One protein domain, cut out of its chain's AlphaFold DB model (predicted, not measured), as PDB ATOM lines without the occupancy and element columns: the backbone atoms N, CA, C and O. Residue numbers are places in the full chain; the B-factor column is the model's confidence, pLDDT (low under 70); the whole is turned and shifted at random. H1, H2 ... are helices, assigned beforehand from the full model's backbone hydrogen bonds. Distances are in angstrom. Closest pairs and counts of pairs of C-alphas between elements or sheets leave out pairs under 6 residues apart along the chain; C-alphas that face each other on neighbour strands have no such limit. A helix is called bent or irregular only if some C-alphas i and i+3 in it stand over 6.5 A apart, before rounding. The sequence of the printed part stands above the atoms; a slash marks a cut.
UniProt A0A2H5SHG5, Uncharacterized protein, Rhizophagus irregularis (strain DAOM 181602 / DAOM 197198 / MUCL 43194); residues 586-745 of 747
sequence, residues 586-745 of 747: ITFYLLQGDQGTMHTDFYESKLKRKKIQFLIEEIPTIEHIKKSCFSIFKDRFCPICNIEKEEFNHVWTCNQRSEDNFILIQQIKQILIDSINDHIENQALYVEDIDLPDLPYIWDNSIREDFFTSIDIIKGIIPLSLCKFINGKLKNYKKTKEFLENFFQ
ATOM      1  N   ILE A 586     137.250 123.855 102.417       82.69
ATOM      2  CA  ILE A 586     138.056 122.681 102.756       82.69
ATOM      3  C   ILE A 586     138.361 122.650 104.248       82.69
ATOM      4  O   ILE A 586     138.196 121.607 104.873       82.69
ATOM      5  N   THR A 587     138.726 123.784 104.849       87.44
ATOM      6  CA  THR A 587     138.977 123.873 106.297       87.44
ATOM      7  C   THR A 587     137.796 123.303 107.091       87.44
ATOM      8  O   THR A 587     137.974 122.397 107.901       87.44
ATOM      9  N   PHE A 588     136.561 123.754 106.839       86.50
ATOM     10  CA  PHE A 588     135.396 123.220 107.553       86.50
ATOM     11  C   PHE A 588     135.048 121.782 107.172       86.50
ATOM     12  O   PHE A 588     134.544 121.047 108.021       86.50
ATOM     13  N   TYR A 589     135.327 121.365 105.939       84.06
ATOM     14  CA  TYR A 589     135.164 119.974 105.538       84.06
ATOM     15  C   TYR A 589     136.079 119.035 106.338       84.06
ATOM     16  O   TYR A 589     135.588 118.098 106.967       84.06
ATOM     17  N   LEU A 590     137.377 119.341 106.418       85.12
ATOM     18  CA  LEU A 590     138.365 118.550 107.164       85.12
ATOM     19  C   LEU A 590     138.066 118.499 108.667       85.12
ATOM     20  O   LEU A 590     138.359 117.506 109.341       85.12
ATOM     21  N   LEU A 591     137.463 119.567 109.201       85.31
ATOM     22  CA  LEU A 591     136.995 119.626 110.585       85.31
ATOM     23  C   LEU A 591     135.765 118.737 110.842       85.31
ATOM     24  O   LEU A 591     135.551 118.338 111.988       85.31
ATOM     25  N   GLN A 592     134.942 118.441 109.830       79.75
ATOM     26  CA  GLN A 592     133.736 117.616 109.973       79.75
ATOM     27  C   GLN A 592     133.992 116.110 109.818       79.75
ATOM     28  O   GLN A 592     133.385 115.351 110.580       79.75
ATOM     29  N   GLY A 593     134.861 115.710 108.883       70.19
ATOM     30  CA  GLY A 593     135.148 114.309 108.536       70.19
ATOM     31  C   GLY A 593     134.075 113.619 107.672       70.19
ATOM     32  O   GLY A 593     133.011 114.187 107.409       70.19
ATOM     33  N   ASP A 594     134.349 112.369 107.289       58.00
ATOM     34  CA  ASP A 594     133.752 111.675 106.131       58.00
ATOM     35  C   ASP A 594     132.337 111.094 106.331       58.00
ATOM     36  O   ASP A 594     131.649 110.663 105.404       58.00
ATOM     37  N   GLN A 595     131.830 111.055 107.565       56.78
ATOM     38  CA  GLN A 595     130.561 110.362 107.784       56.78
ATOM     39  C   GLN A 595     129.360 111.243 107.447       56.78
ATOM     40  O   GLN A 595     129.047 112.206 108.163       56.78
ATOM     41  N   GLY A 596     128.661 110.848 106.376       56.53
ATOM     42  CA  GLY A 596     127.402 111.421 105.912       56.53
ATOM     43  C   GLY A 596     126.364 111.634 107.021       56.53
ATOM     44  O   GLY A 596     126.465 111.131 108.138       56.53
ATOM     45  N   THR A 597     125.323 112.408 106.711       56.53
ATOM     46  CA  THR A 597     124.399 112.982 107.715       56.53
ATOM     47  C   THR A 597     123.689 111.986 108.648       56.53
ATOM     48  O   THR A 597     123.203 112.408 109.697       56.53
ATOM     49  N   MET A 598     123.647 110.694 108.300       61.34
ATOM     50  CA  MET A 598     122.921 109.647 109.033       61.34
ATOM     51  C   MET A 598     123.816 108.680 109.821       61.34
ATOM     52  O   MET A 598     123.284 107.828 110.527       61.34
ATOM     53  N   HIS A 599     125.144 108.803 109.734       68.69
ATOM     54  CA  HIS A 599     126.067 107.928 110.460       68.69
ATOM     55  C   HIS A 599     126.888 108.716 111.487       68.69
ATOM     56  O   HIS A 599     127.239 109.888 111.297       68.69
ATOM     57  N   THR A 600     127.160 108.086 112.625       79.75
ATOM     58  CA  THR A 600     128.007 108.656 113.668       79.75
ATOM     59  C   THR A 600     128.750 107.553 114.398       79.75
ATOM     60  O   THR A 600     128.178 106.513 114.703       79.75
ATOM     61  N   ASP A 601     129.993 107.839 114.764       85.69
ATOM     62  CA  ASP A 601     130.790 106.981 115.630       85.69
ATOM     63  C   ASP A 601     131.476 107.806 116.736       85.69
ATOM     64  O   ASP A 601     131.672 109.021 116.611       85.69
ATOM     65  N   PHE A 602     131.789 107.160 117.857       88.56
ATOM     66  CA  PHE A 602     132.485 107.769 118.986       88.56
ATOM     67  C   PHE A 602     133.936 108.114 118.660       88.56
ATOM     68  O   PHE A 602     134.432 109.117 119.183       88.56
ATOM     69  N   TYR A 603     134.610 107.327 117.813       87.94
ATOM     70  CA  TYR A 603     135.963 107.642 117.358       87.94
ATOM     71  C   TYR A 603     135.971 108.950 116.559       87.94
ATOM     72  O   TYR A 603     136.643 109.902 116.957       87.94
ATOM     73  N   GLU A 604     135.105 109.062 115.552       84.69
ATOM     74  CA  GLU A 604     134.930 110.280 114.752       84.69
ATOM     75  C   GLU A 604     134.539 111.496 115.597       84.69
ATOM     76  O   GLU A 604     135.121 112.577 115.487       84.69
ATOM     77  N   SER A 605     133.597 111.322 116.530       88.38
ATOM     78  CA  SER A 605     133.201 112.391 117.454       88.38
ATOM     79  C   SER A 605     134.388 112.873 118.308       88.38
ATOM     80  O   SER A 605     134.552 114.073 118.554       88.38
ATOM     81  N   LYS A 606     135.266 111.952 118.732       88.75
ATOM     82  CA  LYS A 606     136.499 112.262 119.471       88.75
ATOM     83  C   LYS A 606     137.528 112.972 118.584       88.75
ATOM     84  O   LYS A 606     138.159 113.908 119.082       88.75
ATOM     85  N   LEU A 607     137.695 112.555 117.328       88.06
ATOM     86  CA  LEU A 607     138.592 113.193 116.358       88.06
ATOM     87  C   LEU A 607     138.147 114.620 116.043       88.06
ATOM     88  O   LEU A 607     138.910 115.559 116.264       88.06
ATOM     89  N   LYS A 608     136.885 114.807 115.647       89.38
ATOM     90  CA  LYS A 608     136.294 116.128 115.411       89.38
ATOM     91  C   LYS A 608     136.459 117.045 116.617       89.38
ATOM     92  O   LYS A 608     136.885 118.190 116.481       89.38
ATOM     93  N   ARG A 609     136.182 116.542 117.827       90.06
ATOM     94  CA  ARG A 609     136.411 117.300 119.063       90.06
ATOM     95  C   ARG A 609     137.861 117.775 119.169       90.06
ATOM     96  O   ARG A 609     138.056 118.952 119.446       90.06
ATOM     97  N   LYS A 610     138.850 116.896 118.958       89.31
ATOM     98  CA  LYS A 610     140.278 117.261 119.009       89.31
ATOM     99  C   LYS A 610     140.623 118.329 117.970       89.31
ATOM    100  O   LYS A 610     141.181 119.352 118.346       89.31
ATOM    101  N   LYS A 611     140.227 118.130 116.708       90.44
ATOM    102  CA  LYS A 611     140.438 119.099 115.618       90.44
ATOM    103  C   LYS A 611     139.900 120.484 115.995       90.44
ATOM    104  O   LYS A 611     140.599 121.486 115.886       90.44
ATOM    105  N   ILE A 612     138.691 120.534 116.556       91.38
ATOM    106  CA  ILE A 612     138.108 121.791 117.034       91.38
ATOM    107  C   ILE A 612     138.860 122.361 118.244       91.38
ATOM    108  O   ILE A 612     138.998 123.576 118.307       91.38
ATOM    109  N   GLN A 613     139.374 121.547 119.176       90.38
ATOM    110  CA  GLN A 613     140.203 122.040 120.292       90.38
ATOM    111  C   GLN A 613     141.480 122.726 119.805       90.38
ATOM    112  O   GLN A 613     141.841 123.755 120.373       90.38
ATOM    113  N   PHE A 614     142.129 122.201 118.761       90.94
ATOM    114  CA  PHE A 614     143.277 122.862 118.136       90.94
ATOM    115  C   PHE A 614     142.867 124.178 117.479       90.94
ATOM    116  O   PHE A 614     143.426 125.216 117.826       90.94
ATOM    117  N   LEU A 615     141.829 124.164 116.634       90.75
ATOM    118  CA  LEU A 615     141.307 125.359 115.959       90.75
ATOM    119  C   LEU A 615     141.009 126.514 116.925       90.75
ATOM    120  O   LEU A 615     141.188 127.683 116.595       90.75
ATOM    121  N   ILE A 616     140.507 126.187 118.116       88.69
ATOM    122  CA  ILE A 616     140.087 127.174 119.111       88.69
ATOM    123  C   ILE A 616     141.135 127.369 120.211       88.69
ATOM    124  O   ILE A 616     140.856 128.104 121.152       88.69
ATOM    125  N   GLU A 617     142.313 126.753 120.108       89.25
ATOM    126  CA  GLU A 617     143.421 126.891 121.064       89.25
ATOM    127  C   GLU A 617     143.040 126.484 122.508       89.25
ATOM    128  O   GLU A 617     143.477 127.082 123.492       89.25
ATOM    129  N   GLU A 618     142.185 125.465 122.659       85.62
ATOM    130  CA  GLU A 618     141.693 124.954 123.955       85.62
ATOM    131  C   GLU A 618     142.195 123.536 124.270       85.62
ATOM    132  O   GLU A 618     141.488 122.716 124.863       85.62
ATOM    133  N   ILE A 619     143.432 123.237 123.876       87.69
ATOM    134  CA  ILE A 619     144.151 122.058 124.374       87.69
ATOM    135  C   ILE A 619     144.547 122.276 125.853       87.69
ATOM    136  O   ILE A 619     144.631 123.423 126.304       87.69
ATOM    137  N   PRO A 620     144.768 121.209 126.642       84.69
ATOM    138  CA  PRO A 620     144.998 121.318 128.083       84.69
ATOM    139  C   PRO A 620     146.434 121.760 128.423       84.69
ATOM    140  O   PRO A 620     147.194 120.988 128.996       84.69
ATOM    141  N   THR A 621     146.804 122.996 128.087       89.75
ATOM    142  CA  THR A 621     148.078 123.597 128.522       89.75
ATOM    143  C   THR A 621     148.022 124.022 129.994       89.75
ATOM    144  O   THR A 621     146.928 124.208 130.540       89.75
ATOM    145  N   ILE A 622     149.166 124.243 130.651       90.06
ATOM    146  CA  ILE A 622     149.205 124.733 132.042       90.06
ATOM    147  C   ILE A 622     148.393 126.029 132.211       90.06
ATOM    148  O   ILE A 622     147.586 126.117 133.139       90.06
ATOM    149  N   GLU A 623     148.514 127.002 131.302       89.69
ATOM    150  CA  GLU A 623     147.714 128.239 131.367       89.69
ATOM    151  C   GLU A 623     146.212 127.988 131.166       89.69
ATOM    152  O   GLU A 623     145.368 128.684 131.739       89.69
ATOM    153  N   HIS A 624     145.843 126.960 130.399       85.25
ATOM    154  CA  HIS A 624     144.450 126.544 130.282       85.25
ATOM    155  C   HIS A 624     143.945 125.889 131.579       85.25
ATOM    156  O   HIS A 624     142.869 126.240 132.066       85.25
ATOM    157  N   ILE A 625     144.727 124.988 132.180       85.19
ATOM    158  CA  ILE A 625     144.386 124.272 133.421       85.19
ATOM    159  C   ILE A 625     144.291 125.235 134.615       85.19
ATOM    160  O   ILE A 625     143.397 125.089 135.459       85.19
ATOM    161  N   LYS A 626     145.139 126.275 134.660       87.81
ATOM    162  CA  LYS A 626     145.084 127.356 135.662       87.81
ATOM    163  C   LYS A 626     143.703 128.018 135.738       87.81
ATOM    164  O   LYS A 626     143.293 128.415 136.824       87.81
ATOM    165  N   LYS A 627     142.936 128.075 134.641       82.81
ATOM    166  CA  LYS A 627     141.573 128.650 134.636       82.81
ATOM    167  C   LYS A 627     140.582 127.851 135.483       82.81
ATOM    168  O   LYS A 627     139.642 128.431 136.021       82.81
ATOM    169  N   SER A 628     140.771 126.537 135.594       79.94
ATOM    170  CA  SER A 628     139.927 125.656 136.413       79.94
ATOM    171  C   SER A 628     140.514 125.360 137.794       79.94
ATOM    172  O   SER A 628     139.754 125.160 138.738       79.94
ATOM    173  N   CYS A 629     141.843 125.336 137.926       84.56
ATOM    174  CA  CYS A 629     142.544 124.900 139.137       84.56
ATOM    175  C   CYS A 629     143.714 125.833 139.500       84.56
ATOM    176  O   CYS A 629     144.841 125.384 139.706       84.56
ATOM    177  N   PHE A 630     143.456 127.141 139.580       89.00
ATOM    178  CA  PHE A 630     144.501 128.153 139.784       89.00
ATOM    179  C   PHE A 630     145.367 127.905 141.027       89.00
ATOM    180  O   PHE A 630     146.587 127.992 140.947       89.00
ATOM    181  N   SER A 631     144.760 127.540 142.160       91.25
ATOM    182  CA  SER A 631     145.476 127.336 143.427       91.25
ATOM    183  C   SER A 631     146.556 126.252 143.362       91.25
ATOM    184  O   SER A 631     147.571 126.380 144.037       91.25
ATOM    185  N   ILE A 632     146.351 125.215 142.543       91.19
ATOM    186  CA  ILE A 632     147.268 124.073 142.402       91.19
ATOM    187  C   ILE A 632     148.388 124.389 141.402       91.19
ATOM    188  O   ILE A 632     149.525 123.960 141.584       91.19
ATOM    189  N   PHE A 633     148.073 125.135 140.341       89.75
ATOM    190  CA  PHE A 633     148.974 125.327 139.204       89.75
ATOM    191  C   PHE A 633     149.586 126.726 139.110       89.75
ATOM    192  O   PHE A 633     150.363 126.944 138.190       89.75
ATOM    193  N   LYS A 634     149.277 127.668 140.015       89.12
ATOM    194  CA  LYS A 634     149.697 129.084 139.932       89.12
ATOM    195  C   LYS A 634     151.180 129.285 139.584       89.12
ATOM    196  O   LYS A 634     151.473 130.052 138.670       89.12
ATOM    197  N   ASP A 635     152.064 128.516 140.215       91.06
ATOM    198  CA  ASP A 635     153.522 128.643 140.094       91.06
ATOM    199  C   ASP A 635     154.118 127.661 139.064       91.06
ATOM    200  O   ASP A 635     155.333 127.525 138.948       91.06
ATOM    201  N   ARG A 636     153.274 126.932 138.321       91.38
ATOM    202  CA  ARG A 636     153.721 126.000 137.281       91.38
ATOM    203  C   ARG A 636     153.983 126.748 135.976       91.38
ATOM    204  O   ARG A 636     153.122 127.492 135.496       91.38
ATOM    205  N   PHE A 637     155.153 126.501 135.405       92.25
ATOM    206  CA  PHE A 637     155.555 126.906 134.061       92.25
ATOM    207  C   PHE A 637     155.434 125.715 133.102       92.25
ATOM    208  O   PHE A 637     154.917 124.661 133.481       92.25
ATOM    209  N   CYS A 638     155.870 125.892 131.858       92.94
ATOM    210  CA  CYS A 638     155.967 124.818 130.879       92.94
ATOM    211  C   CYS A 638     156.688 123.593 131.465       92.94
ATOM    212  O   CYS A 638     157.821 123.744 131.908       92.94
ATOM    213  N   PRO A 639     156.087 122.385 131.448       89.81
ATOM    214  CA  PRO A 639     156.701 121.181 132.024       89.81
ATOM    215  C   PRO A 639     158.013 120.754 131.360       89.81
ATOM    216  O   PRO A 639     158.717 119.895 131.881       89.81
ATOM    217  N   ILE A 640     158.286 121.305 130.179       90.75
ATOM    218  CA  ILE A 640     159.464 121.011 129.376       90.75
ATOM    219  C   ILE A 640     160.555 121.995 129.790       90.75
ATOM    220  O   ILE A 640     161.465 121.622 130.520       90.75
ATOM    221  N   CYS A 641     160.409 123.276 129.426       92.06
ATOM    222  CA  CYS A 641     161.458 124.259 129.677       92.06
ATOM    223  C   CYS A 641     161.516 124.797 131.105       92.06
ATOM    224  O   CYS A 641     162.545 125.342 131.484       92.06
ATOM    225  N   ASN A 642     160.436 124.688 131.884       90.31
ATOM    226  CA  ASN A 642     160.275 125.267 133.224       90.31
ATOM    227  C   ASN A 642     160.555 126.784 133.328       90.31
ATOM    228  O   ASN A 642     160.689 127.299 134.435       90.31
ATOM    229  N   ILE A 643     160.613 127.506 132.203       89.62
ATOM    230  CA  ILE A 643     160.966 128.936 132.145       89.62
ATOM    231  C   ILE A 643     159.754 129.784 131.748       89.62
ATOM    232  O   ILE A 643     159.403 130.743 132.429       89.62
ATOM    233  N   GLU A 644     159.097 129.434 130.642       90.69
ATOM    234  CA  GLU A 644     157.996 130.217 130.078       90.69
ATOM    235  C   GLU A 644     156.627 129.652 130.464       90.69
ATOM    236  O   GLU A 644     156.479 128.496 130.876       90.69
ATOM    237  N   LYS A 645     155.587 130.477 130.327       91.81
ATOM    238  CA  LYS A 645     154.200 130.036 130.502       91.81
ATOM    239  C   LYS A 645     153.794 129.136 129.339       91.81
ATOM    240  O   LYS A 645     153.971 129.495 128.179       91.81
ATOM    241  N   GLU A 646     153.189 127.990 129.641       93.06
ATOM    242  CA  GLU A 646     152.673 127.093 128.603       93.06
ATOM    243  C   GLU A 646     151.325 127.597 128.067       93.06
ATOM    244  O   GLU A 646     150.237 127.192 128.495       93.06
ATOM    245  N   GLU A 647     151.402 128.527 127.125       91.06
ATOM    246  CA  GLU A 647     150.286 128.914 126.266       91.06
ATOM    247  C   GLU A 647     150.230 128.015 125.021       91.06
ATOM    248  O   GLU A 647     151.176 127.284 124.737       91.06
ATOM    249  N   PHE A 648     149.132 128.066 124.256       91.12
ATOM    250  CA  PHE A 648     148.953 127.212 123.072       91.12
ATOM    251  C   PHE A 648     150.147 127.272 122.108       91.12
ATOM    252  O   PHE A 648     150.628 126.231 121.675       91.12
ATOM    253  N   ASN A 649     150.639 128.475 121.792       90.19
ATOM    254  CA  ASN A 649     151.759 128.637 120.863       90.19
ATOM    255  C   ASN A 649     153.074 128.096 121.449       90.19
ATOM    256  O   ASN A 649     153.824 127.450 120.726       90.19
ATOM    257  N   HIS A 650     153.315 128.281 122.756       91.56
ATOM    258  CA  HIS A 650     154.550 127.836 123.411       91.56
ATOM    259  C   HIS A 650     154.751 126.315 123.323       91.56
ATOM    260  O   HIS A 650     155.884 125.855 123.241       91.56
ATOM    261  N   VAL A 651     153.671 125.525 123.264       90.00
ATOM    262  CA  VAL A 651     153.755 124.066 123.046       90.00
ATOM    263  C   VAL A 651     154.549 123.726 121.775       90.00
ATOM    264  O   VAL A 651     155.296 122.750 121.760       90.00
ATOM    265  N   TRP A 652     154.432 124.557 120.737       88.31
ATOM    266  CA  TRP A 652     155.059 124.362 119.423       88.31
ATOM    267  C   TRP A 652     156.355 125.164 119.238       88.31
ATOM    268  O   TRP A 652     157.150 124.854 118.353       88.31
ATOM    269  N   THR A 653     156.590 126.177 120.076       90.38
ATOM    270  CA  THR A 653     157.767 127.060 119.998       90.38
ATOM    271  C   THR A 653     158.722 126.903 121.180       90.38
ATOM    272  O   THR A 653     159.612 127.726 121.363       90.38
ATOM    273  N   CYS A 654     158.540 125.881 122.020       91.44
ATOM    274  CA  CYS A 654     159.397 125.648 123.176       91.44
ATOM    275  C   CYS A 654     160.842 125.372 122.730       91.44
ATOM    276  O   CYS A 654     161.097 124.384 122.043       91.44
ATOM    277  N   ASN A 655     161.797 126.197 123.175       88.44
ATOM    278  CA  ASN A 655     163.205 126.093 122.766       88.44
ATOM    279  C   ASN A 655     163.805 124.700 123.009       88.44
ATOM    280  O   ASN A 655     164.550 124.198 122.174       88.44
ATOM    281  N   GLN A 656     163.438 124.044 124.114       90.06
ATOM    282  CA  GLN A 656     163.927 122.702 124.449       90.06
ATOM    283  C   GLN A 656     163.357 121.574 123.570       90.06
ATOM    284  O   GLN A 656     163.842 120.455 123.657       90.06
ATOM    285  N   ARG A 657     162.344 121.850 122.737       87.56
ATOM    286  CA  ARG A 657     161.781 120.920 121.735       87.56
ATOM    287  C   ARG A 657     161.924 121.436 120.306       87.56
ATOM    288  O   ARG A 657     161.231 120.979 119.404       87.56
ATOM    289  N   SER A 658     162.777 122.433 120.101       86.38
ATOM    290  CA  SER A 658     162.954 123.053 118.787       86.38
ATOM    291  C   SER A 658     163.409 122.039 117.734       86.38
ATOM    292  O   SER A 658     162.852 122.029 116.639       86.38
ATOM    293  N   GLU A 659     164.339 121.149 118.088       87.19
ATOM    294  CA  GLU A 659     164.827 120.076 117.213       87.19
ATOM    295  C   GLU A 659     163.741 119.032 116.916       87.19
ATOM    296  O   GLU A 659     163.463 118.761 115.749       87.19
ATOM    297  N   ASP A 660     163.038 118.536 117.942       87.19
ATOM    298  CA  ASP A 660     161.919 117.594 117.775       87.19
ATOM    299  C   ASP A 660     160.825 118.158 116.853       87.19
ATOM    300  O   ASP A 660     160.345 117.483 115.942       87.19
ATOM    301  N   ASN A 661     160.438 119.420 117.071       86.19
ATOM    302  CA  ASN A 661     159.412 120.086 116.272       86.19
ATOM    303  C   ASN A 661     159.883 120.309 114.832       86.19
ATOM    304  O   ASN A 661     159.086 120.170 113.906       86.19
ATOM    305  N   PHE A 662     161.163 120.632 114.628       86.12
ATOM    306  CA  PHE A 662     161.733 120.761 113.291       86.12
ATOM    307  C   PHE A 662     161.696 119.424 112.541       86.12
ATOM    308  O   PHE A 662     161.179 119.375 111.425       86.12
ATOM    309  N   ILE A 663     162.161 118.335 113.167       87.88
ATOM    310  CA  ILE A 663     162.141 116.987 112.576       87.88
ATOM    311  C   ILE A 663     160.708 116.587 112.210       87.88
ATOM    312  O   ILE A 663     160.464 116.144 111.089       87.88
ATOM    313  N   LEU A 664     159.753 116.800 113.119       86.12
ATOM    314  CA  LEU A 664     158.343 116.492 112.885       86.12
ATOM    315  C   LEU A 664     157.784 117.247 111.671       86.12
ATOM    316  O   LEU A 664     157.119 116.653 110.826       86.12
ATOM    317  N   ILE A 665     158.047 118.552 111.568       86.06
ATOM    318  CA  ILE A 665     157.538 119.365 110.458       86.06
ATOM    319  C   ILE A 665     158.142 118.910 109.123       86.06
ATOM    320  O   ILE A 665     157.408 118.808 108.139       86.06
ATOM    321  N   GLN A 666     159.437 118.582 109.088       85.00
ATOM    322  CA  GLN A 666     160.074 118.055 107.875       85.00
ATOM    323  C   GLN A 666     159.512 116.686 107.476       85.00
ATOM    324  O   GLN A 666     159.245 116.454 106.301       85.00
ATOM    325  N   GLN A 667     159.248 115.802 108.442       86.12
ATOM    326  CA  GLN A 667     158.602 114.514 108.171       86.12
ATOM    327  C   GLN A 667     157.198 114.694 107.584       86.12
ATOM    328  O   GLN A 667     156.870 114.067 106.582       86.12
ATOM    329  N   ILE A 668     156.380 115.587 108.153       83.81
ATOM    330  CA  ILE A 668     155.034 115.887 107.638       83.81
ATOM    331  C   ILE A 668     155.105 116.451 106.212       83.81
ATOM    332  O   ILE A 668     154.288 116.083 105.363       83.81
ATOM    333  N   LYS A 669     156.077 117.328 105.941       85.31
ATOM    334  CA  LYS A 669     156.321 117.886 104.607       85.31
ATOM    335  C   LYS A 669     156.667 116.786 103.601       85.31
ATOM    336  O   LYS A 669     156.051 116.738 102.539       85.31
ATOM    337  N   GLN A 670     157.580 115.881 103.956       84.50
ATOM    338  CA  GLN A 670     157.969 114.769 103.091       84.50
ATOM    339  C   GLN A 670     156.787 113.831 102.818       84.50
ATOM    340  O   GLN A 670     156.508 113.526 101.664       84.50
ATOM    341  N   ILE A 671     156.017 113.469 103.851       85.12
ATOM    342  CA  ILE A 671     154.815 112.634 103.705       85.12
ATOM    343  C   ILE A 671     153.814 113.279 102.741       85.12
ATOM    344  O   ILE A 671     153.197 112.579 101.940       85.12
ATOM    345  N   LEU A 672     153.637 114.604 102.794       84.88
ATOM    346  CA  LEU A 672     152.747 115.311 101.870       84.88
ATOM    347  C   LEU A 672     153.234 115.182 100.422       84.88
ATOM    348  O   LEU A 672     152.422 114.915  99.540       84.88
ATOM    349  N   ILE A 673     154.532 115.371 100.184       83.81
ATOM    350  CA  ILE A 673     155.136 115.262  98.851       83.81
ATOM    351  C   ILE A 673     154.994 113.843  98.311       83.81
ATOM    352  O   ILE A 673     154.474 113.668  97.209       83.81
ATOM    353  N   ASP A 674     155.383 112.846  99.106       84.38
ATOM    354  CA  ASP A 674     155.294 111.433  98.738       84.38
ATOM    355  C   ASP A 674     153.842 111.068  98.398       84.38
ATOM    356  O   ASP A 674     153.564 110.540  97.324       84.38
ATOM    357  N   SER A 675     152.891 111.493  99.237       83.62
ATOM    358  CA  SER A 675     151.462 111.246  99.011       83.62
ATOM    359  C   SER A 675     150.929 111.942  97.749       83.62
ATOM    360  O   SER A 675     150.032 111.418  97.092       83.62
ATOM    361  N   ILE A 676     151.427 113.135  97.396       83.19
ATOM    362  CA  ILE A 676     151.053 113.800  96.136       83.19
ATOM    363  C   ILE A 676     151.618 113.013  94.948       83.19
ATOM    364  O   ILE A 676     150.898 112.795  93.973       83.19
ATOM    365  N   ASN A 677     152.881 112.592  95.029       84.88
ATOM    366  CA  ASN A 677     153.573 111.879  93.958       84.88
ATOM    367  C   ASN A 677     152.980 110.491  93.703       84.88
ATOM    368  O   ASN A 677     152.845 110.112  92.543       84.88
ATOM    369  N   ASP A 678     152.496 109.802  94.740       83.56
ATOM    370  CA  ASP A 678     151.743 108.543  94.620       83.56
ATOM    371  C   ASP A 678     150.479 108.672  93.746       83.56
ATOM    372  O   ASP A 678     149.982 107.693  93.186       83.56
ATOM    373  N   HIS A 679     149.945 109.887  93.598       79.12
ATOM    374  CA  HIS A 679     148.785 110.182  92.757       79.12
ATOM    375  C   HIS A 679     149.138 110.734  91.365       79.12
ATOM    376  O   HIS A 679     148.228 111.052  90.591       79.12
ATOM    377  N   ILE A 680     150.424 110.855  91.029       79.56
ATOM    378  CA  ILE A 680     150.906 111.353  89.740       79.56
ATOM    379  C   ILE A 680     151.452 110.175  88.924       79.56
ATOM    380  O   ILE A 680     152.482 109.600  89.240       79.56
ATOM    381  N   GLU A 681     150.790 109.834  87.816       72.69
ATOM    382  CA  GLU A 681     151.201 108.703  86.961       72.69
ATOM    383  C   GLU A 681     152.504 108.966  86.180       72.69
ATOM    384  O   GLU A 681     153.194 108.030  85.781       72.69
ATOM    385  N   ASN A 682     152.849 110.235  85.937       76.12
ATOM    386  CA  ASN A 682     154.033 110.618  85.169       76.12
ATOM    387  C   ASN A 682     155.134 111.170  86.084       76.12
ATOM    388  O   ASN A 682     155.006 112.279  86.604       76.12
ATOM    389  N   GLN A 683     156.244 110.438  86.192       71.94
ATOM    390  CA  GLN A 683     157.414 110.809  86.999       71.94
ATOM    391  C   GLN A 683     157.993 112.189  86.652       71.94
ATOM    392  O   GLN A 683     158.507 112.870  87.529       71.94
ATOM    393  N   ALA A 684     157.838 112.661  85.410       68.75
ATOM    394  CA  ALA A 684     158.279 114.002  85.009       68.75
ATOM    395  C   ALA A 684     157.457 115.152  85.632       68.75
ATOM    396  O   ALA A 684     157.800 116.319  85.457       68.75
ATOM    397  N   LEU A 685     156.341 114.847  86.303       71.62
ATOM    398  CA  LEU A 685     155.464 115.819  86.967       71.62
ATOM    399  C   LEU A 685     155.537 115.748  88.496       71.62
ATOM    400  O   LEU A 685     154.757 116.455  89.154       71.62
ATOM    401  N   TYR A 686     156.428 114.905  89.034       79.88
ATOM    402  CA  TYR A 686     156.635 114.768  90.470       79.88
ATOM    403  C   TYR A 686     156.925 116.126  91.101       79.88
ATOM    404  O   TYR A 686     157.544 117.003  90.508       79.88
ATOM    405  N   VAL A 687     156.352 116.305  92.280       77.12
ATOM    406  CA  VAL A 687     156.533 117.460  93.138       77.12
ATOM    407  C   VAL A 687     157.810 117.242  93.924       77.12
ATOM    408  O   VAL A 687     157.942 116.238  94.623       77.12
ATOM    409  N   GLU A 688     158.726 118.190  93.820       73.62
ATOM    410  CA  GLU A 688     159.879 118.291  94.698       73.62
ATOM    411  C   GLU A 688     159.630 119.321  95.804       73.62
ATOM    412  O   GLU A 688     158.672 120.097  95.800       73.62
ATOM    413  N   ASP A 689     160.546 119.354  96.763       69.00
ATOM    414  CA  ASP A 689     160.522 120.264  97.904       69.00
ATOM    415  C   ASP A 689     160.437 121.753  97.509       69.00
ATOM    416  O   ASP A 689     159.899 122.566  98.267       69.00
ATOM    417  N   ILE A 690     160.955 122.090  96.323       65.62
ATOM    418  CA  ILE A 690     160.977 123.430  95.720       65.62
ATOM    419  C   ILE A 690     159.651 123.801  95.041       65.62
ATOM    420  O   ILE A 690     159.368 124.984  94.861       65.62
ATOM    421  N   ASP A 691     158.837 122.806  94.677       67.12
ATOM    422  CA  ASP A 691     157.599 123.001  93.918       67.12
ATOM    423  C   ASP A 691     156.403 123.339  94.806       67.12
ATOM    424  O   ASP A 691     155.382 123.829  94.316       67.12
ATOM    425  N   LEU A 692     156.494 123.069  96.113       68.19
ATOM    426  CA  LEU A 692     155.497 123.530  97.072       68.19
ATOM    427  C   LEU A 692     155.420 125.065  96.992       68.19
ATOM    428  O   LEU A 692     156.459 125.719  97.046       68.19
ATOM    429  N   PRO A 693     154.215 125.657  96.851       59.56
ATOM    430  CA  PRO A 693     154.061 127.080  96.540       59.56
ATOM    431  C   PRO A 693     154.847 127.942  97.532       59.56
ATOM    432  O   PRO A 693     154.842 127.583  98.707       59.56
ATOM    433  N   ASP A 694     155.437 129.062  97.073       48.50
ATOM    434  CA  ASP A 694     156.265 130.042  97.821       48.50
ATOM    435  C   ASP A 694     155.716 130.401  99.219       48.50
ATOM    436  O   ASP A 694     155.141 131.463  99.475       48.50
ATOM    437  N   LEU A 695     155.883 129.482 100.159       62.41
ATOM    438  CA  LEU A 695     155.435 129.555 101.539       62.41
ATOM    439  C   LEU A 695     156.496 128.881 102.414       62.41
ATOM    440  O   LEU A 695     156.166 127.972 103.171       62.41
ATOM    441  N   PRO A 696     157.770 129.309 102.387       61.16
ATOM    442  CA  PRO A 696     158.764 128.783 103.328       61.16
ATOM    443  C   PRO A 696     158.261 128.865 104.782       61.16
ATOM    444  O   PRO A 696     158.600 128.037 105.621       61.16
ATOM    445  N   TYR A 697     157.360 129.812 105.057       74.44
ATOM    446  CA  TYR A 697     156.743 130.003 106.357       74.44
ATOM    447  C   TYR A 697     155.727 128.929 106.765       74.44
ATOM    448  O   TYR A 697     155.605 128.717 107.964       74.44
ATOM    449  N   ILE A 698     155.034 128.208 105.862       80.56
ATOM    450  CA  ILE A 698     154.048 127.189 106.305       80.56
ATOM    451  C   ILE A 698     154.705 126.001 107.006       80.56
ATOM    452  O   ILE A 698     154.050 125.314 107.781       80.56
ATOM    453  N   TRP A 699     155.995 125.794 106.756       83.25
ATOM    454  CA  TRP A 699     156.825 124.784 107.406       83.25
ATOM    455  C   TRP A 699     157.736 125.395 108.488       83.25
ATOM    456  O   TRP A 699     158.580 124.712 109.052       83.25
ATOM    457  N   ASP A 700     157.558 126.679 108.803       82.50
ATOM    458  CA  ASP A 700     158.189 127.366 109.932       82.50
ATOM    459  C   ASP A 700     157.273 127.254 111.164       82.50
ATOM    460  O   ASP A 700     156.041 127.263 111.051       82.50
ATOM    461  N   ASN A 701     157.851 127.127 112.354       84.44
ATOM    462  CA  ASN A 701     157.132 127.120 113.630       84.44
ATOM    463  C   ASN A 701     157.064 128.508 114.290       84.44
ATOM    464  O   ASN A 701     156.498 128.637 115.373       84.44
ATOM    465  N   SER A 702     157.580 129.560 113.650       83.94
ATOM    466  CA  SER A 702     157.507 130.923 114.177       83.94
ATOM    467  C   SER A 702     156.072 131.471 114.288       83.94
ATOM    468  O   SER A 702     155.137 131.069 113.585       83.94
ATOM    469  N   ILE A 703     155.878 132.431 115.200       83.50
ATOM    470  CA  ILE A 703     154.603 133.136 115.378       83.50
ATOM    471  C   ILE A 703     154.613 134.371 114.476       83.50
ATOM    472  O   ILE A 703     155.230 135.383 114.802       83.50
ATOM    473  N   ARG A 704     153.919 134.293 113.338       83.56
ATOM    474  CA  ARG A 704     153.762 135.410 112.391       83.56
ATOM    475  C   ARG A 704     152.292 135.724 112.155       83.56
ATOM    476  O   ARG A 704     151.472 134.811 112.082       83.56
ATOM    477  N   GLU A 705     151.959 137.003 112.001       83.06
ATOM    478  CA  GLU A 705     150.592 137.435 111.666       83.06
ATOM    479  C   GLU A 705     150.348 137.539 110.154       83.06
ATOM    480  O   GLU A 705     149.219 137.346 109.708       83.06
ATOM    481  N   ASP A 706     151.397 137.791 109.369       85.62
ATOM    482  CA  ASP A 706     151.275 138.129 107.944       85.62
ATOM    483  C   ASP A 706     151.404 136.924 107.001       85.62
ATOM    484  O   ASP A 706     151.120 137.030 105.811       85.62
ATOM    485  N   PHE A 707     151.789 135.759 107.528       86.06
ATOM    486  CA  PHE A 707     151.970 134.527 106.758       86.06
ATOM    487  C   PHE A 707     151.408 133.325 107.505       86.06
ATOM    488  O   PHE A 707     151.390 133.306 108.738       86.06
ATOM    489  N   PHE A 708     150.975 132.307 106.764       88.19
ATOM    490  CA  PHE A 708     150.625 131.014 107.344       88.19
ATOM    491  C   PHE A 708     151.877 130.295 107.847       88.19
ATOM    492  O   PHE A 708     152.908 130.338 107.179       88.19
ATOM    493  N   THR A 709     151.766 129.646 109.005       89.62
ATOM    494  CA  THR A 709     152.836 128.850 109.617       89.62
ATOM    495  C   THR A 709     152.389 127.429 109.934       89.62
ATOM    496  O   THR A 709     151.198 127.115 109.844       89.62
ATOM    497  N   SER A 710     153.324 126.559 110.315       87.31
ATOM    498  CA  SER A 710     153.021 125.155 110.649       87.31
ATOM    499  C   SER A 710     151.986 125.049 111.772       87.31
ATOM    500  O   SER A 710     151.110 124.187 111.745       87.31
ATOM    501  N   ILE A 711     151.994 126.010 112.701       89.12
ATOM    502  CA  ILE A 711     151.004 126.134 113.776       89.12
ATOM    503  C   ILE A 711     149.580 126.316 113.218       89.12
ATOM    504  O   ILE A 711     148.629 125.784 113.790       89.12
ATOM    505  N   ASP A 712     149.392 127.035 112.105       90.50
ATOM    506  CA  ASP A 712     148.065 127.198 111.489       90.50
ATOM    507  C   ASP A 712     147.572 125.899 110.843       90.50
ATOM    508  O   ASP A 712     146.390 125.567 110.950       90.50
ATOM    509  N   ILE A 713     148.485 125.137 110.235       87.94
ATOM    510  CA  ILE A 713     148.196 123.806 109.691       87.94
ATOM    511  C   ILE A 713     147.793 122.852 110.827       87.94
ATOM    512  O   ILE A 713     146.788 122.154 110.708       87.94
ATOM    513  N   ILE A 714     148.490 122.893 111.970       87.75
ATOM    514  CA  ILE A 714     148.144 122.127 113.184       87.75
ATOM    515  C   ILE A 714     146.758 122.519 113.725       87.75
ATOM    516  O   ILE A 714     146.005 121.672 114.208       87.75
ATOM    517  N   LYS A 715     146.368 123.797 113.612       89.38
ATOM    518  CA  LYS A 715     145.001 124.259 113.929       89.38
ATOM    519  C   LYS A 715     143.941 123.736 112.949       89.38
ATOM    520  O   LYS A 715     142.749 123.890 113.219       89.38
ATOM    521  N   GLY A 716     144.355 123.125 111.840       88.88
ATOM    522  CA  GLY A 716     143.495 122.627 110.770       88.88
ATOM    523  C   GLY A 716     143.088 123.696 109.754       88.88
ATOM    524  O   GLY A 716     142.125 123.484 109.022       88.88
ATOM    525  N   ILE A 717     143.765 124.851 109.726       89.88
ATOM    526  CA  ILE A 717     143.512 125.926 108.758       89.88
ATOM    527  C   ILE A 717     144.248 125.619 107.456       89.88
ATOM    528  O   ILE A 717     145.463 125.431 107.460       89.88
ATOM    529  N   ILE A 718     143.524 125.634 106.335       88.69
ATOM    530  CA  ILE A 718     144.095 125.345 105.015       88.69
ATOM    531  C   ILE A 718     144.285 126.638 104.207       88.69
ATOM    532  O   ILE A 718     143.297 127.302 103.873       88.69
ATOM    533  N   PRO A 719     145.531 127.006 103.848       89.38
ATOM    534  CA  PRO A 719     145.795 128.113 102.932       89.38
ATOM    535  C   PRO A 719     145.189 127.864 101.546       89.38
ATOM    536  O   PRO A 719     145.314 126.772 100.985       89.38
ATOM    537  N   LEU A 720     144.592 128.895 100.942       85.88
ATOM    538  CA  LEU A 720     144.013 128.790  99.597       85.88
ATOM    539  C   LEU A 720     145.069 128.458  98.529       85.88
ATOM    540  O   LEU A 720     144.776 127.753  97.568       85.88
ATOM    541  N   SER A 721     146.298 128.949  98.697       85.50
ATOM    542  CA  SER A 721     147.444 128.652  97.827       85.50
ATOM    543  C   SER A 721     147.813 127.167  97.835       85.50
ATOM    544  O   SER A 721     147.982 126.586  96.766       85.50
ATOM    545  N   LEU A 722     147.859 126.540  99.017       84.75
ATOM    546  CA  LEU A 722     148.131 125.108  99.161       84.75
ATOM    547  C   LEU A 722     147.044 124.260  98.483       84.75
ATOM    548  O   LEU A 722     147.349 123.357  97.708       84.75
ATOM    549  N   CYS A 723     145.771 124.598  98.704       84.75
ATOM    550  CA  CYS A 723     144.649 123.941  98.030       84.75
ATOM    551  C   CYS A 723     144.739 124.070  96.500       84.75
ATOM    552  O   CYS A 723     144.632 123.075  95.783       84.75
ATOM    553  N   LYS A 724     144.971 125.287  95.987       84.44
ATOM    554  CA  LYS A 724     145.103 125.543  94.544       84.44
ATOM    555  C   LYS A 724     146.260 124.764  93.925       84.44
ATOM    556  O   LYS A 724     146.097 124.256  92.821       84.44
ATOM    557  N   PHE A 725     147.385 124.646  94.628       84.56
ATOM    558  CA  PHE A 725     148.531 123.859  94.182       84.56
ATOM    559  C   PHE A 725     148.174 122.375  94.029       84.56
ATOM    560  O   PHE A 725     148.318 121.812  92.943       84.56
ATOM    561  N   ILE A 726     147.608 121.769  95.076       83.50
ATOM    562  CA  ILE A 726     147.221 120.350  95.060       83.50
ATOM    563  C   ILE A 726     146.138 120.100  94.002       83.50
ATOM    564  O   ILE A 726     146.211 119.132  93.246       83.50
ATOM    565  N   ASN A 727     145.153 120.994  93.887       84.50
ATOM    566  CA  ASN A 727     144.131 120.904  92.846       84.50
ATOM    567  C   ASN A 727     144.712 121.070  91.433       84.50
ATOM    568  O   ASN A 727     144.251 120.413  90.504       84.50
ATOM    569  N   GLY A 728     145.745 121.899  91.264       81.69
ATOM    570  CA  GLY A 728     146.474 122.037  90.004       81.69
ATOM    571  C   GLY A 728     147.172 120.743  89.575       81.69
ATOM    572  O   GLY A 728     147.169 120.416  88.389       81.69
ATOM    573  N   LYS A 729     147.705 119.975  90.535       80.62
ATOM    574  CA  LYS A 729     148.363 118.684  90.281       80.62
ATOM    575  C   LYS A 729     147.357 117.548  90.058       80.62
ATOM    576  O   LYS A 729     147.464 116.831  89.069       80.62
ATOM    577  N   LEU A 730     146.336 117.434  90.909       79.62
ATOM    578  CA  LEU A 730     145.334 116.358  90.840       79.62
ATOM    579  C   LEU A 730     144.225 116.600  89.797       79.62
ATOM    580  O   LEU A 730     143.477 115.677  89.469       79.62
ATOM    581  N   LYS A 731     144.090 117.836  89.289       77.38
ATOM    582  CA  LYS A 731     143.123 118.279  88.262       77.38
ATOM    583  C   LYS A 731     141.657 117.921  88.557       77.38
ATOM    584  O   LYS A 731     140.829 117.870  87.648       77.38
ATOM    585  N   ASN A 732     141.312 117.674  89.820       79.50
ATOM    586  CA  ASN A 732     139.960 117.339  90.251       79.50
ATOM    587  C   ASN A 732     139.746 117.753  91.711       79.50
ATOM    588  O   ASN A 732     140.272 117.119  92.623       79.50
ATOM    589  N   TYR A 733     138.886 118.752  91.923       80.06
ATOM    590  CA  TYR A 733     138.630 119.318  93.249       80.06
ATOM    591  C   TYR A 733     138.080 118.292  94.246       80.06
ATOM    592  O   TYR A 733     138.415 118.335  95.427       80.06
ATOM    593  N   LYS A 734     137.278 117.324  93.784       78.81
ATOM    594  CA  LYS A 734     136.753 116.262  94.649       78.81
ATOM    595  C   LYS A 734     137.874 115.329  95.116       78.81
ATOM    596  O   LYS A 734     137.962 115.059  96.308       78.81
ATOM    597  N   LYS A 735     138.771 114.927  94.205       79.75
ATOM    598  CA  LYS A 735     139.962 114.138  94.560       79.75
ATOM    599  C   LYS A 735     140.896 114.913  95.488       79.75
ATOM    600  O   LYS A 735     141.400 114.344  96.442       79.75
ATOM    601  N   THR A 736     141.085 116.214  95.265       82.25
ATOM    602  CA  THR A 736     141.864 117.077  96.171       82.25
ATOM    603  C   THR A 736     141.287 117.109  97.578       82.25
ATOM    604  O   THR A 736     142.030 117.093  98.555       82.25
ATOM    605  N   LYS A 737     139.960 117.134  97.685       81.31
ATOM    606  CA  LYS A 737     139.259 117.126  98.962       81.31
ATOM    607  C   LYS A 737     139.459 115.811  99.726       81.31
ATOM    608  O   LYS A 737     139.793 115.851 100.904       81.31
ATOM    609  N   GLU A 738     139.291 114.682  99.038       81.38
ATOM    610  CA  GLU A 738     139.514 113.328  99.572       81.38
ATOM    611  C   GLU A 738     140.993 113.113  99.951       81.38
ATOM    612  O   GLU A 738     141.297 112.602 101.025       81.38
ATOM    613  N   PHE A 739     141.925 113.594  99.122       84.88
ATOM    614  CA  PHE A 739     143.364 113.561  99.396       84.88
ATOM    615  C   PHE A 739     143.728 114.309 100.683       84.88
ATOM    616  O   PHE A 739     144.364 113.752 101.579       84.88
ATOM    617  N   LEU A 740     143.301 115.572 100.790       83.69
ATOM    618  CA  LEU A 740     143.560 116.392 101.972       83.69
ATOM    619  C   LEU A 740     142.925 115.773 103.218       83.69
ATOM    620  O   LEU A 740     143.505 115.821 104.296       83.69
ATOM    621  N   GLU A 741     141.751 115.164 103.090       79.62
ATOM    622  CA  GLU A 741     141.129 114.456 104.201       79.62
ATOM    623  C   GLU A 741     141.983 113.306 104.721       79.62
ATOM    624  O   GLU A 741     142.242 113.267 105.926       79.62
ATOM    625  N   ASN A 742     142.473 112.440 103.835       78.50
ATOM    626  CA  ASN A 742     143.345 111.331 104.218       78.50
ATOM    627  C   ASN A 742     144.628 111.844 104.885       78.50
ATOM    628  O   ASN A 742     144.968 111.415 105.987       78.50
ATOM    629  N   PHE A 743     145.287 112.839 104.289       80.69
ATOM    630  CA  PHE A 743     146.515 113.413 104.843       80.69
ATOM    631  C   PHE A 743     146.324 113.981 106.265       80.69
ATOM    632  O   PHE A 743     147.144 113.755 107.153       80.69
ATOM    633  N   PHE A 744     145.206 114.671 106.517       76.25
ATOM    634  CA  PHE A 744     144.883 115.250 107.829       76.25
ATOM    635  C   PHE A 744     144.153 114.282 108.790       76.25
ATOM    636  O   PHE A 744     143.745 114.697 109.881       76.25
ATOM    637  N   GLN A 745     143.936 113.018 108.407       66.31
ATOM    638  CA  GLN A 745     143.439 111.956 109.294       66.31
ATOM    639  C   GLN A 745     144.570 111.099 109.889       66.31
ATOM    640  O   GLN A 745     144.417 110.627 111.016       66.31
TER     641      GLN A 745
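AT A GLANCE: This is residues 586 to 745 of the 747 residues of an uncharacterized protein of Rhizophagus irregularis (strain DAOM 181602 / DAOM 197198 / MUCL 43194) (UniProt A0A2H5SHG5). The long helix H5 makes one side of a loosely filled body and H2, H1, H9 and H8 make another, with H8 and H9 coming close to H5 near Ile 676 and Leu 672, while the small helix H7 lies near the middle and the small helix H6 packs on H7 beside H5. At one end of the long axis, H3 sits on an arm of loops, touching no helix; residues 596 to 603 stick out elsewhere. The printed part has 160 residues with nine named helices, H1 to H9 in order, and no named strand: all helix. It is only just compact, close to loose, with a radius of gyration of the C-alphas of 18.1 A and spans of 60 by 42 by 25 A.

IN THESE COORDINATES: Find C-alpha 586 at (138.056, 122.681, 102.756), where H1 begins and runs to 592. H2 is residues 602 to 615, 19.9 A. H3, 622 to 633, is irregular: C-alphas 628 and 631 are 9.1 A apart. After H4, 650 to 653, H5 runs 33.5 A from 655 to 677, irregular where C-alphas 656 and 659 are 7.8 A apart. Then come H6, 696 to 699, H7, 710 to 714, H8, 720 to 730, 15.3 A, and H9, 733 to 743, 15.2 A, ending at C-alpha 743 (146.515, 113.413, 104.843).

HOW THE PARTS SIT: Look first at the hairpin H1 and H2: H2 touches H1 with residues 608 to 612 alone, closest C-alphas Leu 591 and Lys 608 at 6.0 A, a steep tilt of 45 degrees, opposite ways. H1 and H9 only just touch, with 3 pairs of C-alphas within 8 A, closest Leu 590 and Glu 741 at 5.8 A. H4 is close to but not clearly touching H5, C-alphas of Trp 652 and Asn 661 at 6.9 A. H6 touches H7, closest C-alphas Ile 698 and Ser 710 at 4.9 A, and only just touches residues 665 to 669 of H5, with 3 pairs within 8 A, closest C-alphas Ile 665 and Trp 699 at 6.3 A. H8 and H9 touch about perpendicular at 74 degrees, closest C-alphas Asn 727 and Thr 736 at 5.6 A. Every O i to N i+4 pair is within hydrogen-bond range in H1, H2, H7, H8 and H9, against 4 of 8 in H3 and 17 of 19 in H5; H4 and H6 are too short for such a pair.

THE WHOLE: The C-alphas farthest apart, Ser 631 and Ala 684, are 61.3 A apart. The printed part has no cut; the links H3 to H4 and H5 to H6 are long. Look for pLDDT under 70 at residues 594 to 599, 684, 689 to 696 and 745.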